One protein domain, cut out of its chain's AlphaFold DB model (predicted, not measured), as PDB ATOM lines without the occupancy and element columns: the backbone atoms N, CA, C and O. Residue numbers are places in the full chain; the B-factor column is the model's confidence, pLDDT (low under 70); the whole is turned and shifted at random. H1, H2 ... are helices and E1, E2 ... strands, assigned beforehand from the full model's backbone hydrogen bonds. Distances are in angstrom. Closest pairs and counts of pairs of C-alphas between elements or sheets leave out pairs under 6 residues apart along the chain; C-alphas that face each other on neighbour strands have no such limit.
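AT A GLANCE: This is residues 25 to 96 of the 101 residues of an uncharacterized protein of Flavobacterium sp. IR1 (UniProt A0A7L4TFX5). Picture a rounded cluster of short helices set round the very short H3, which lies near the middle: H1 and H2, the two longer ones, stand about perpendicular to each other near H3, while H4, H5 and H6 follow one another round another part of it. Between H3 and H4 the backbone folds back on itself in a loop, where residues 60 to 61 pair antiparallel with the short strand E1, and E1 passes by H2. The printed part has 72 residues, with six named helices and one named strand in the order H1, H2, H3, E1, H4, H5, H6; the class is mostly helix, though under half of the residues are in named elements. It is compact, with a radius of gyration of the C-alphas of 11.4 A and spans of 28 by 25 by 23 A.

IN THESE COORDINATES: Find C-alpha 27 at (-35.248, 12.785, -12.801); from there H1 runs through residues 27 to 33, 10.1 A long. Next comes H2, residues 39 to 47, the longest at 12.1 A. H3 holds residues 52 to 55, with C-alpha 52 at (-29.064, 20.154, -3.735). E1 is residues 67 to 69, H4 residues 73 to 76 and H5 residues 80 to 83. H6, residues 85 to 88, ends at C-alpha 88, (-26.412, 28.572, 0.673).

HOW THE PARTS SIT: Begin at H3, whose centre is 2.3 A from the mean of the C-alphas. It touches H1, the closest C-alphas being those of Val 33 and Leu 55, 6.6 A apart. H3 and H6 only just touch, with 3 pairs of C-alphas within 8 A, the closest those of Trp 52 and Phe 86, 6.0 A apart. H1 and H2 are close but not clearly touching, their lines about perpendicular at 83 degrees; their closest C-alphas, Tyr 27 and Glu 39, are 6.6 A apart. Look from H2 to E1: the closest C-alphas, Ala 41 and Ile 68, are 5.5 A apart. E1 pairs with no named strand. H4 is close to H3 but not clearly touching, with the C-alphas of Leu 55 and Leu 75 closest at 6.8 A. H5 touches no helix. In H1 and H2 every O i to N i+4 pair is within hydrogen-bond range; H3, H4, H5 and H6 are too short for such a pair, and in each the one O i to N i+3 pair is within range.

THE WHOLE: The C-alphas farthest apart are those of Trp 64 and Lys 95, at 31.4 A. The printed part has no cut. The link from H3 to E1, with 11 residues, is long; the other links between named elements are tight. The mean pLDDT of the printed part is 81.7, and residues 25, 79 and 93 to 96 are under 70.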
ATOM      1  N   TYR A  25     -41.667  15.031  -9.437       66.12
ATOM      2  CA  TYR A  25     -40.577  14.112  -9.762       66.12
ATOM      3  C   TYR A  25     -40.073  14.404 -11.188       66.12
ATOM      4  O   TYR A  25     -40.835  14.297 -12.146       66.12
ATOM      5  N   ASN A  26     -38.805  14.802 -11.333       78.81
ATOM      6  CA  ASN A  26     -38.236  15.163 -12.633       78.81
ATOM      7  C   ASN A  26     -36.774  14.722 -12.744       78.81
ATOM      8  O   ASN A  26     -35.856  15.529 -12.881       78.81
ATOM      9  N   TYR A  27     -36.568  13.408 -12.689       83.69
ATOM     10  CA  TYR A  27     -35.248  12.785 -12.801       83.69
ATOM     11  C   TYR A  27     -34.460  13.267 -14.029       83.69
ATOM     12  O   TYR A  27     -33.283  13.602 -13.912       83.69
ATOM     13  N   GLN A  28     -35.110  13.375 -15.192       84.81
ATOM     14  CA  GLN A  28     -34.446  13.753 -16.443       84.81
ATOM     15  C   GLN A  28     -33.818  15.150 -16.381       84.81
ATOM     16  O   GLN A  28     -32.723  15.355 -16.902       84.81
ATOM     17  N   ARG A  29     -34.462  16.110 -15.707       81.94
ATOM     18  CA  ARG A  29     -33.901  17.453 -15.504       81.94
ATOM     19  C   ARG A  29     -32.628  17.407 -14.659       81.94
ATOM     20  O   ARG A  29     -31.615  17.971 -15.057       81.94
ATOM     21  N   TYR A  30     -32.645  16.678 -13.546       83.75
ATOM     22  CA  TYR A  30     -31.475  16.536 -12.671       83.75
ATOM     23  C   TYR A  30     -30.347  15.726 -13.321       83.75
ATOM     24  O   TYR A  30     -29.176  16.045 -13.136       83.75
ATOM     25  N   LYS A  31     -30.691  14.732 -14.148       88.06
ATOM     26  CA  LYS A  31     -29.737  13.950 -14.943       88.06
ATOM     27  C   LYS A  31     -28.995  14.802 -15.973       88.06
ATOM     28  O   LYS A  31     -27.828  14.543 -16.247       88.06
ATOM     29  N   ARG A  32     -29.642  15.830 -16.534       85.88
ATOM     30  CA  ARG A  32     -28.977  16.790 -17.435       85.88
ATOM     31  C   ARG A  32     -27.951  17.649 -16.705       85.88
ATOM     32  O   ARG A  32     -26.911  17.943 -17.282       85.88
ATOM     33  N   VAL A  33     -28.226  18.019 -15.452       83.44
ATOM     34  CA  VAL A  33     -27.276  18.769 -14.616       83.44
ATOM     35  C   VAL A  33     -26.111  17.874 -14.205       83.44
ATOM     36  O   VAL A  33     -24.955  18.245 -14.395       83.44
ATOM     37  N   ASN A  34     -26.408  16.679 -13.691       87.38
ATOM     38  CA  ASN A  34     -25.418  15.698 -13.267       87.38
ATOM     39  C   ASN A  34     -25.609  14.381 -14.028       87.38
ATOM     40  O   ASN A  34     -26.447  13.545 -13.676       87.38
ATOM     41  N   GLN A  35     -24.782  14.168 -15.051       87.69
ATOM     42  CA  GLN A  35     -24.870  12.996 -15.926       87.69
ATOM     43  C   GLN A  35     -24.581  11.670 -15.211       87.69
ATOM     44  O   GLN A  35     -24.970  10.619 -15.714       87.69
ATOM     45  N   ASN A  36     -23.975  11.687 -14.022       88.88
ATOM     46  CA  ASN A  36     -23.727  10.485 -13.221       88.88
ATOM     47  C   ASN A  36     -24.911  10.103 -12.323       88.88
ATOM     48  O   ASN A  36     -24.890   9.040 -11.708       88.88
ATOM     49  N   LEU A  37     -25.953  10.936 -12.251       90.06
ATOM     50  CA  LEU A  37     -27.120  10.683 -11.415       90.06
ATOM     51  C   LEU A  37     -27.847   9.405 -11.844       90.06
ATOM     52  O   LEU A  37     -28.205   9.261 -13.008       90.06
ATOM     53  N   THR A  38     -28.107   8.490 -10.920       90.38
ATOM     54  CA  THR A  38     -28.990   7.340 -11.160       90.38
ATOM     55  C   THR A  38     -30.385   7.626 -10.618       90.38
ATOM     56  O   THR A  38     -30.581   8.534  -9.805       90.38
ATOM     57  N   GLU A  39     -31.379   6.868 -11.074       88.56
ATOM     58  CA  GLU A  39     -32.754   7.052 -10.612       88.56
ATOM     59  C   GLU A  39     -32.902   6.729  -9.115       88.56
ATOM     60  O   GLU A  39     -33.571   7.463  -8.385       88.56
ATOM     61  N   ASP A  40     -32.200   5.699  -8.639       87.25
ATOM     62  CA  ASP A  40     -32.151   5.329  -7.221       87.25
ATOM     63  C   ASP A  40     -31.491   6.417  -6.371       87.25
ATOM     64  O   ASP A  40     -32.021   6.792  -5.324       87.25
ATOM     65  N   ALA A  41     -30.380   6.990  -6.848       88.94
ATOM     66  CA  ALA A  41     -29.725   8.117  -6.189       88.94
ATOM     67  C   ALA A  41     -30.653   9.325  -6.082       88.94
ATOM     68  O   ALA A  41     -30.748   9.951  -5.027       88.94
ATOM     69  N   TYR A  42     -31.370   9.632  -7.163       88.00
ATOM     70  CA  TYR A  42     -32.341  10.715  -7.185       88.00
ATOM     71  C   TYR A  42     -33.477  10.478  -6.182       88.00
ATOM     72  O   TYR A  42     -33.776  11.362  -5.382       88.00
ATOM     73  N   ARG A  43     -34.068   9.276  -6.164       85.94
ATOM     74  CA  ARG A  43     -35.121   8.901  -5.204       85.94
ATOM     75  C   ARG A  43     -34.626   8.986  -3.761       85.94
ATOM     76  O   ARG A  43     -35.329   9.539  -2.919       85.94
ATOM     77  N   HIS A  44     -33.418   8.497  -3.487       87.50
ATOM     78  CA  HIS A  44     -32.802   8.560  -2.164       87.50
ATOM     79  C   HIS A  44     -32.588  10.007  -1.697       87.50
ATOM     80  O   HIS A  44     -33.002  10.370  -0.598       87.50
ATOM     81  N   LEU A  45     -31.979  10.846  -2.543       86.81
ATOM     82  CA  LEU A  45     -31.692  12.248  -2.224       86.81
ATOM     83  C   LEU A  45     -32.953  13.088  -2.076       86.81
ATOM     84  O   LEU A  45     -33.029  13.962  -1.221       86.81
ATOM     85  N   ARG A  46     -33.972  12.800  -2.873       81.94
ATOM     86  CA  ARG A  46     -35.279  13.429  -2.742       81.94
ATOM     87  C   ARG A  46     -35.992  13.019  -1.459       81.94
ATOM     88  O   ARG A  46     -36.536  13.866  -0.762       81.94
ATOM     89  N   GLY A  47     -35.956  11.730  -1.120       81.38
ATOM     90  CA  GLY A  47     -36.569  11.202   0.099       81.38
ATOM     91  C   GLY A  47     -35.972  11.768   1.390       81.38
ATOM     92  O   GLY A  47     -36.638  11.751   2.419       81.38
ATOM     93  N   ASN A  48     -34.745  12.297   1.339       81.38
ATOM     94  CA  ASN A  48     -34.062  12.900   2.484       81.38
ATOM     95  C   ASN A  48     -33.783  14.410   2.331       81.38
ATOM     96  O   ASN A  48     -32.980  14.956   3.088       81.38
ATOM     97  N   GLY A  49     -34.409  15.081   1.355       79.88
ATOM     98  CA  GLY A  49     -34.282  16.530   1.146       79.88
ATOM     99  C   GLY A  49     -32.869  17.012   0.787       79.88
ATOM    100  O   GLY A  49     -32.510  18.153   1.069       79.88
ATOM    101  N   SER A  50     -32.036  16.149   0.199       86.06
ATOM    102  CA  SER A  50     -30.649  16.450  -0.178       86.06
ATOM    103  C   SER A  50     -30.422  16.571  -1.690       86.06
ATOM    104  O   SER A  50     -29.293  16.402  -2.151       86.06
ATOM    105  N   GLU A  51     -31.449  16.876  -2.489       85.19
ATOM    106  CA  GLU A  51     -31.310  17.023  -3.953       85.19
ATOM    107  C   GLU A  51     -30.312  18.110  -4.365       85.19
ATOM    108  O   GLU A  51     -29.674  17.988  -5.411       85.19
ATOM    109  N   TRP A  52     -30.094  19.129  -3.526       85.25
ATOM    110  CA  TRP A  52     -29.064  20.154  -3.735       85.25
ATOM    111  C   TRP A  52     -27.661  19.558  -3.955       85.25
ATOM    112  O   TRP A  52     -26.858  20.134  -4.686       85.25
ATOM    113  N   LYS A  53     -27.365  18.370  -3.398       89.31
ATOM    114  CA  LYS A  53     -26.081  17.677  -3.605       89.31
ATOM    115  C   LYS A  53     -25.837  17.328  -5.071       89.31
ATOM    116  O   LYS A  53     -24.692  17.339  -5.513       89.31
ATOM    117  N   ILE A  54     -26.907  17.071  -5.828       88.50
ATOM    118  CA  ILE A  54     -26.845  16.799  -7.267       88.50
ATOM    119  C   ILE A  54     -26.344  18.041  -8.005       88.50
ATOM    120  O   ILE A  54     -25.464  17.926  -8.856       88.50
ATOM    121  N   LEU A  55     -26.883  19.212  -7.645       85.62
ATOM    122  CA  LEU A  55     -26.582  20.507  -8.264       85.62
ATOM    123  C   LEU A  55     -25.178  21.007  -7.905       85.62
ATOM    124  O   LEU A  55     -24.506  21.603  -8.738       85.62
ATOM    125  N   CYS A  56     -24.711  20.713  -6.691       85.69
ATOM    126  CA  CYS A  56     -23.349  21.018  -6.249       85.69
ATOM    127  C   CYS A  56     -22.308  19.969  -6.690       85.69
ATOM    128  O   CYS A  56     -21.130  20.112  -6.369       85.69
ATOM    129  N   GLY A  57     -22.725  18.892  -7.370       86.31
ATOM    130  CA  GLY A  57     -21.834  17.821  -7.821       86.31
ATOM    131  C   GLY A  57     -21.164  17.028  -6.699       86.31
ATOM    132  O   GLY A  57     -20.067  16.520  -6.912       86.31
ATOM    133  N   LEU A  58     -21.781  16.935  -5.520       88.38
ATOM    134  CA  LEU A  58     -21.199  16.255  -4.362       88.38
ATOM    135  C   LEU A  58     -21.390  14.742  -4.435       88.38
ATOM    136  O   LEU A  58     -22.465  14.267  -4.807       88.38
ATOM    137  N   SER A  59     -20.372  13.993  -4.006       88.69
ATOM    138  CA  SER A  59     -20.515  12.553  -3.824       88.69
ATOM    139  C   SER A  59     -21.479  12.229  -2.684       88.69
ATOM    140  O   SER A  59     -21.617  12.964  -1.697       88.69
ATOM    141  N   VAL A  60     -22.181  11.113  -2.838       87.88
ATOM    142  CA  VAL A  60     -23.118  10.608  -1.836       87.88
ATOM    143  C   VAL A  60     -22.859   9.131  -1.668       87.88
ATOM    144  O   VAL A  60     -22.921   8.380  -2.638       87.88
ATOM    145  N   SER A  61     -22.614   8.712  -0.435       88.62
ATOM    146  CA  SER A  61     -22.445   7.316  -0.058       88.62
ATOM    147  C   SER A  61     -23.443   6.916   1.023       88.62
ATOM    148  O   SER A  61     -23.937   7.739   1.797       88.62
ATOM    149  N   THR A  62     -23.766   5.626   1.057       80.69
ATOM    150  CA  THR A  62     -24.489   5.010   2.175       80.69
ATOM    151  C   THR A  62     -23.587   4.863   3.398       80.69
ATOM    152  O   THR A  62     -22.361   4.876   3.292       80.69
ATOM    153  N   HIS A  63     -24.194   4.627   4.562       75.00
ATOM    154  CA  HIS A  63     -23.469   4.342   5.805       75.00
ATOM    155  C   HIS A  63     -22.544   3.113   5.703       75.00
ATOM    156  O   HIS A  63     -21.537   3.034   6.396       75.00
ATOM    157  N   TRP A  64     -22.860   2.183   4.798       75.75
ATOM    158  CA  TRP A  64     -22.083   0.971   4.521       75.75
ATOM    159  C   TRP A  64     -20.972   1.181   3.477       75.75
ATOM    160  O   TRP A  64     -20.370   0.216   3.021       75.75
ATOM    161  N   GLY A  65     -20.712   2.427   3.068       71.94
ATOM    162  CA  GLY A  65     -19.629   2.788   2.148       71.94
ATOM    163  C   GLY A  65     -19.970   2.695   0.658       71.94
ATOM    164  O   GLY A  65     -19.180   3.153  -0.162       71.94
ATOM    165  N   ASN A  66     -21.147   2.180   0.282       81.81
ATOM    166  CA  ASN A  66     -21.540   2.108  -1.130       81.81
ATOM    167  C   ASN A  66     -21.803   3.514  -1.689       81.81
ATOM    168  O   ASN A  66     -22.673   4.223  -1.172       81.81
ATOM    169  N   GLU A  67     -21.067   3.905  -2.733       84.25
ATOM    170  CA  GLU A  67     -21.243   5.168  -3.459       84.25
ATOM    171  C   GLU A  67     -22.531   5.123  -4.300       84.25
ATOM    172  O   GLU A  67     -22.715   4.253  -5.147       84.25
ATOM    173  N   ILE A  68     -23.434   6.066  -4.041       87.50
ATOM    174  CA  ILE A  68     -24.740   6.210  -4.697       87.50
ATOM    175  C   ILE A  68     -24.672   7.243  -5.829       87.50
ATOM    176  O   ILE A  68     -25.277   7.062  -6.884       87.50
ATOM    177  N   LEU A  69     -23.948   8.342  -5.605       89.31
ATOM    178  CA  LEU A  69     -23.748   9.417  -6.572       89.31
ATOM    179  C   LEU A  69     -22.260   9.728  -6.658       89.31
ATOM    180  O   LEU A  69     -21.642  10.043  -5.640       89.31
ATOM    181  N   LYS A  70     -21.721   9.684  -7.877       87.12
ATOM    182  CA  LYS A  70     -20.344  10.092  -8.152       87.12
ATOM    183  C   LYS A  70     -20.214  11.606  -8.151       87.12
ATOM    184  O   LYS A  70     -21.112  12.323  -8.600       87.12
ATOM    185  N   GLU A  71     -19.063  12.066  -7.685       87.31
ATOM    186  CA  GLU A  71     -18.692  13.473  -7.735       87.31
ATOM    187  C   GLU A  71     -18.570  13.980  -9.179       87.31
ATOM    188  O   GLU A  71     -18.079  13.289 -10.073       87.31
ATOM    189  N   THR A  72     -18.994  15.226  -9.386       85.25
ATOM    190  CA  THR A  72     -18.991  15.878 -10.693       85.25
ATOM    191  C   THR A  72     -18.185  17.170 -10.613       85.25
ATOM    192  O   THR A  72     -18.679  18.211 -10.178       85.25
ATOM    193  N   TRP A  73     -16.919  17.095 -11.036       79.81
ATOM    194  CA  TRP A  73     -15.919  18.149 -10.819       79.81
ATOM    195  C   TRP A  73     -16.336  19.525 -11.367       79.81
ATOM    196  O   TRP A  73     -16.109  20.534 -10.700       79.81
ATOM    197  N   TYR A  74     -16.987  19.572 -12.539       78.12
ATOM    198  CA  TYR A  74     -17.390  20.825 -13.188       78.12
ATOM    199  C   TYR A  74     -18.511  21.554 -12.435       78.12
ATOM    200  O   TYR A  74     -18.589  22.774 -12.497       78.12
ATOM    201  N   LEU A  75     -19.357  20.825 -11.696       77.12
ATOM    202  CA  LEU A  75     -20.380  21.412 -10.818       77.12
ATOM    203  C   LEU A  75     -19.797  21.842  -9.471       77.12
ATOM    204  O   LEU A  75     -20.294  22.761  -8.828       77.12
ATOM    205  N   LYS A  76     -18.745  21.149  -9.038       73.81
ATOM    206  CA  LYS A  76     -18.127  21.344  -7.733       73.81
ATOM    207  C   LYS A  76     -17.285  22.628  -7.665       73.81
ATOM    208  O   LYS A  76     -17.083  23.153  -6.570       73.81
ATOM    209  N   CYS A  77     -16.789  23.140  -8.802       72.12
ATOM    210  CA  CYS A  77     -15.877  24.299  -8.873       72.12
ATOM    211  C   CYS A  77     -14.786  24.262  -7.774       72.12
ATOM    212  O   CYS A  77     -14.474  25.265  -7.133       72.12
ATOM    213  N   GLY A  78     -14.239  23.073  -7.485       73.12
ATOM    214  CA  GLY A  78     -13.319  22.861  -6.363       73.12
ATOM    215  C   GLY A  78     -13.988  22.984  -4.984       73.12
ATOM    216  O   GLY A  78     -14.849  22.189  -4.622       73.12
ATOM    217  N   ASN A  79     -13.562  23.945  -4.162       68.75
ATOM    218  CA  ASN A  79     -14.185  24.200  -2.852       68.75
ATOM    219  C   ASN A  79     -15.289  25.271  -2.913       68.75
ATOM    220  O   ASN A  79     -15.965  25.501  -1.909       68.75
ATOM    221  N   LEU A  80     -15.499  25.882  -4.085       72.00
ATOM    222  CA  LEU A  80     -16.420  27.003  -4.285       72.00
ATOM    223  C   LEU A  80     -17.893  26.581  -4.317       72.00
ATOM    224  O   LEU A  80     -18.767  27.437  -4.254       72.00
ATOM    225  N   TYR A  81     -18.218  25.280  -4.358       75.25
ATOM    226  CA  TYR A  81     -19.618  24.842  -4.253       75.25
ATOM    227  C   TYR A  81     -20.296  25.378  -2.983       75.25
ATOM    228  O   TYR A  81     -21.500  25.616  -2.999       75.25
ATOM    229  N   LYS A  82     -19.542  25.603  -1.895       81.19
ATOM    230  CA  LYS A  82     -20.068  26.201  -0.658       81.19
ATOM    231  C   LYS A  82     -20.530  27.648  -0.846       81.19
ATOM    232  O   LYS A  82     -21.398  28.107  -0.106       81.19
ATOM    233  N   ASP A  83     -19.994  28.322  -1.857       79.62
ATOM    234  CA  ASP A  83     -20.342  29.687  -2.236       79.62
ATOM    235  C   ASP A  83     -21.500  29.728  -3.244       79.62
ATOM    236  O   ASP A  83     -22.072  30.796  -3.473       79.62
ATOM    237  N   SER A  84     -21.883  28.576  -3.812       76.44
ATOM    238  CA  SER A  84     -23.037  28.471  -4.705       76.44
ATOM    239  C   SER A  84     -24.340  28.760  -3.961       76.44
ATOM    240  O   SER A  84     -24.523  28.376  -2.801       76.44
ATOM    241  N   ASP A  85     -25.287  29.386  -4.654       74.00
ATOM    242  CA  ASP A  85     -26.610  29.662  -4.093       74.00
ATOM    243  C   ASP A  85     -27.362  28.371  -3.743       74.00
ATOM    244  O   ASP A  85     -28.055  28.312  -2.727       74.00
ATOM    245  N   PHE A  86     -27.125  27.284  -4.486       78.44
ATOM    246  CA  PHE A  86     -27.645  25.954  -4.165       78.44
ATOM    247  C   PHE A  86     -27.210  25.469  -2.778       78.44
ATOM    248  O   PHE A  86     -28.027  24.956  -2.015       78.44
ATOM    249  N   PHE A  87     -25.939  25.663  -2.419       83.00
ATOM    250  CA  PHE A  87     -25.444  25.284  -1.099       83.00
ATOM    251  C   PHE A  87     -25.921  26.239  -0.002       83.00
ATOM    252  O   PHE A  87     -26.291  25.790   1.091       83.00
ATOM    253  N   LYS A  88     -25.935  27.550  -0.273       82.25
ATOM    254  CA  LYS A  88     -26.412  28.572   0.673       82.25
ATOM    255  C   LYS A  88     -27.873  28.345   1.053       82.25
ATOM    256  O   LYS A  88     -28.207  28.380   2.235       82.25
ATOM    257  N   PHE A  89     -28.716  28.021   0.076       79.19
ATOM    258  CA  PHE A  89     -30.144  27.788   0.268       79.19
ATOM    259  C   PHE A  89     -30.520  26.305   0.355       79.19
ATOM    260  O   PHE A  89     -31.679  25.957   0.178       79.19
ATOM    261  N   ARG A  90     -29.575  25.411   0.675       82.50
ATOM    262  CA  ARG A  90     -29.793  23.950   0.685       82.50
ATOM    263  C   ARG A  90     -30.954  23.460   1.562       82.50
ATOM    264  O   ARG A  90     -31.510  22.400   1.289       82.50
ATOM    265  N   TYR A  91     -31.329  24.228   2.586       79.69
ATOM    266  CA  TYR A  91     -32.468  23.943   3.472       79.69
ATOM    267  C   TYR A  91     -33.792  24.575   3.017       79.69
ATOM    268  O   TYR A  91     -34.807  24.385   3.676       79.69
ATOM    269  N   PHE A  92     -33.782  25.301   1.901       75.19
ATOM    270  CA  PHE A  92     -34.929  25.978   1.299       75.19
ATOM    271  C   PHE A  92     -35.082  25.488  -0.147       75.19
ATOM    272  O   PHE A  92     -34.641  26.171  -1.076       75.19
ATOM    273  N   PRO A  93     -35.632  24.280  -0.374       69.12
ATOM    274  CA  PRO A  93     -35.740  23.691  -1.707       69.12
ATOM    275  C   PRO A  93     -36.434  24.600  -2.727       69.12
ATOM    276  O   PRO A  93     -36.048  24.646  -3.892       69.12
ATOM    277  N   GLU A  94     -37.386  25.421  -2.299       68.25
ATOM    278  CA  GLU A  94     -38.026  26.448  -3.119       68.25
ATOM    279  C   GLU A  94     -37.051  27.449  -3.768       68.25
ATOM    280  O   GLU A  94     -37.412  28.073  -4.760       68.25
ATOM    281  N   LYS A  95     -35.822  27.593  -3.254       68.31
ATOM    282  CA  LYS A  95     -34.792  28.507  -3.775       68.31
ATOM    283  C   LYS A  95     -33.904  27.911  -4.865       68.31
ATOM    284  O   LYS A  95     -33.223  28.669  -5.544       68.31
ATOM    285  N   TYR A  96     -33.864  26.587  -5.011       68.31
ATOM    286  CA  TYR A  96     -32.979  25.922  -5.979       68.31
ATOM    287  C   TYR A  96     -33.663  24.880  -6.854       68.31
ATOM    288  O   TYR A  96     -33.119  24.490  -7.885       68.31
TER     289      TYR A  96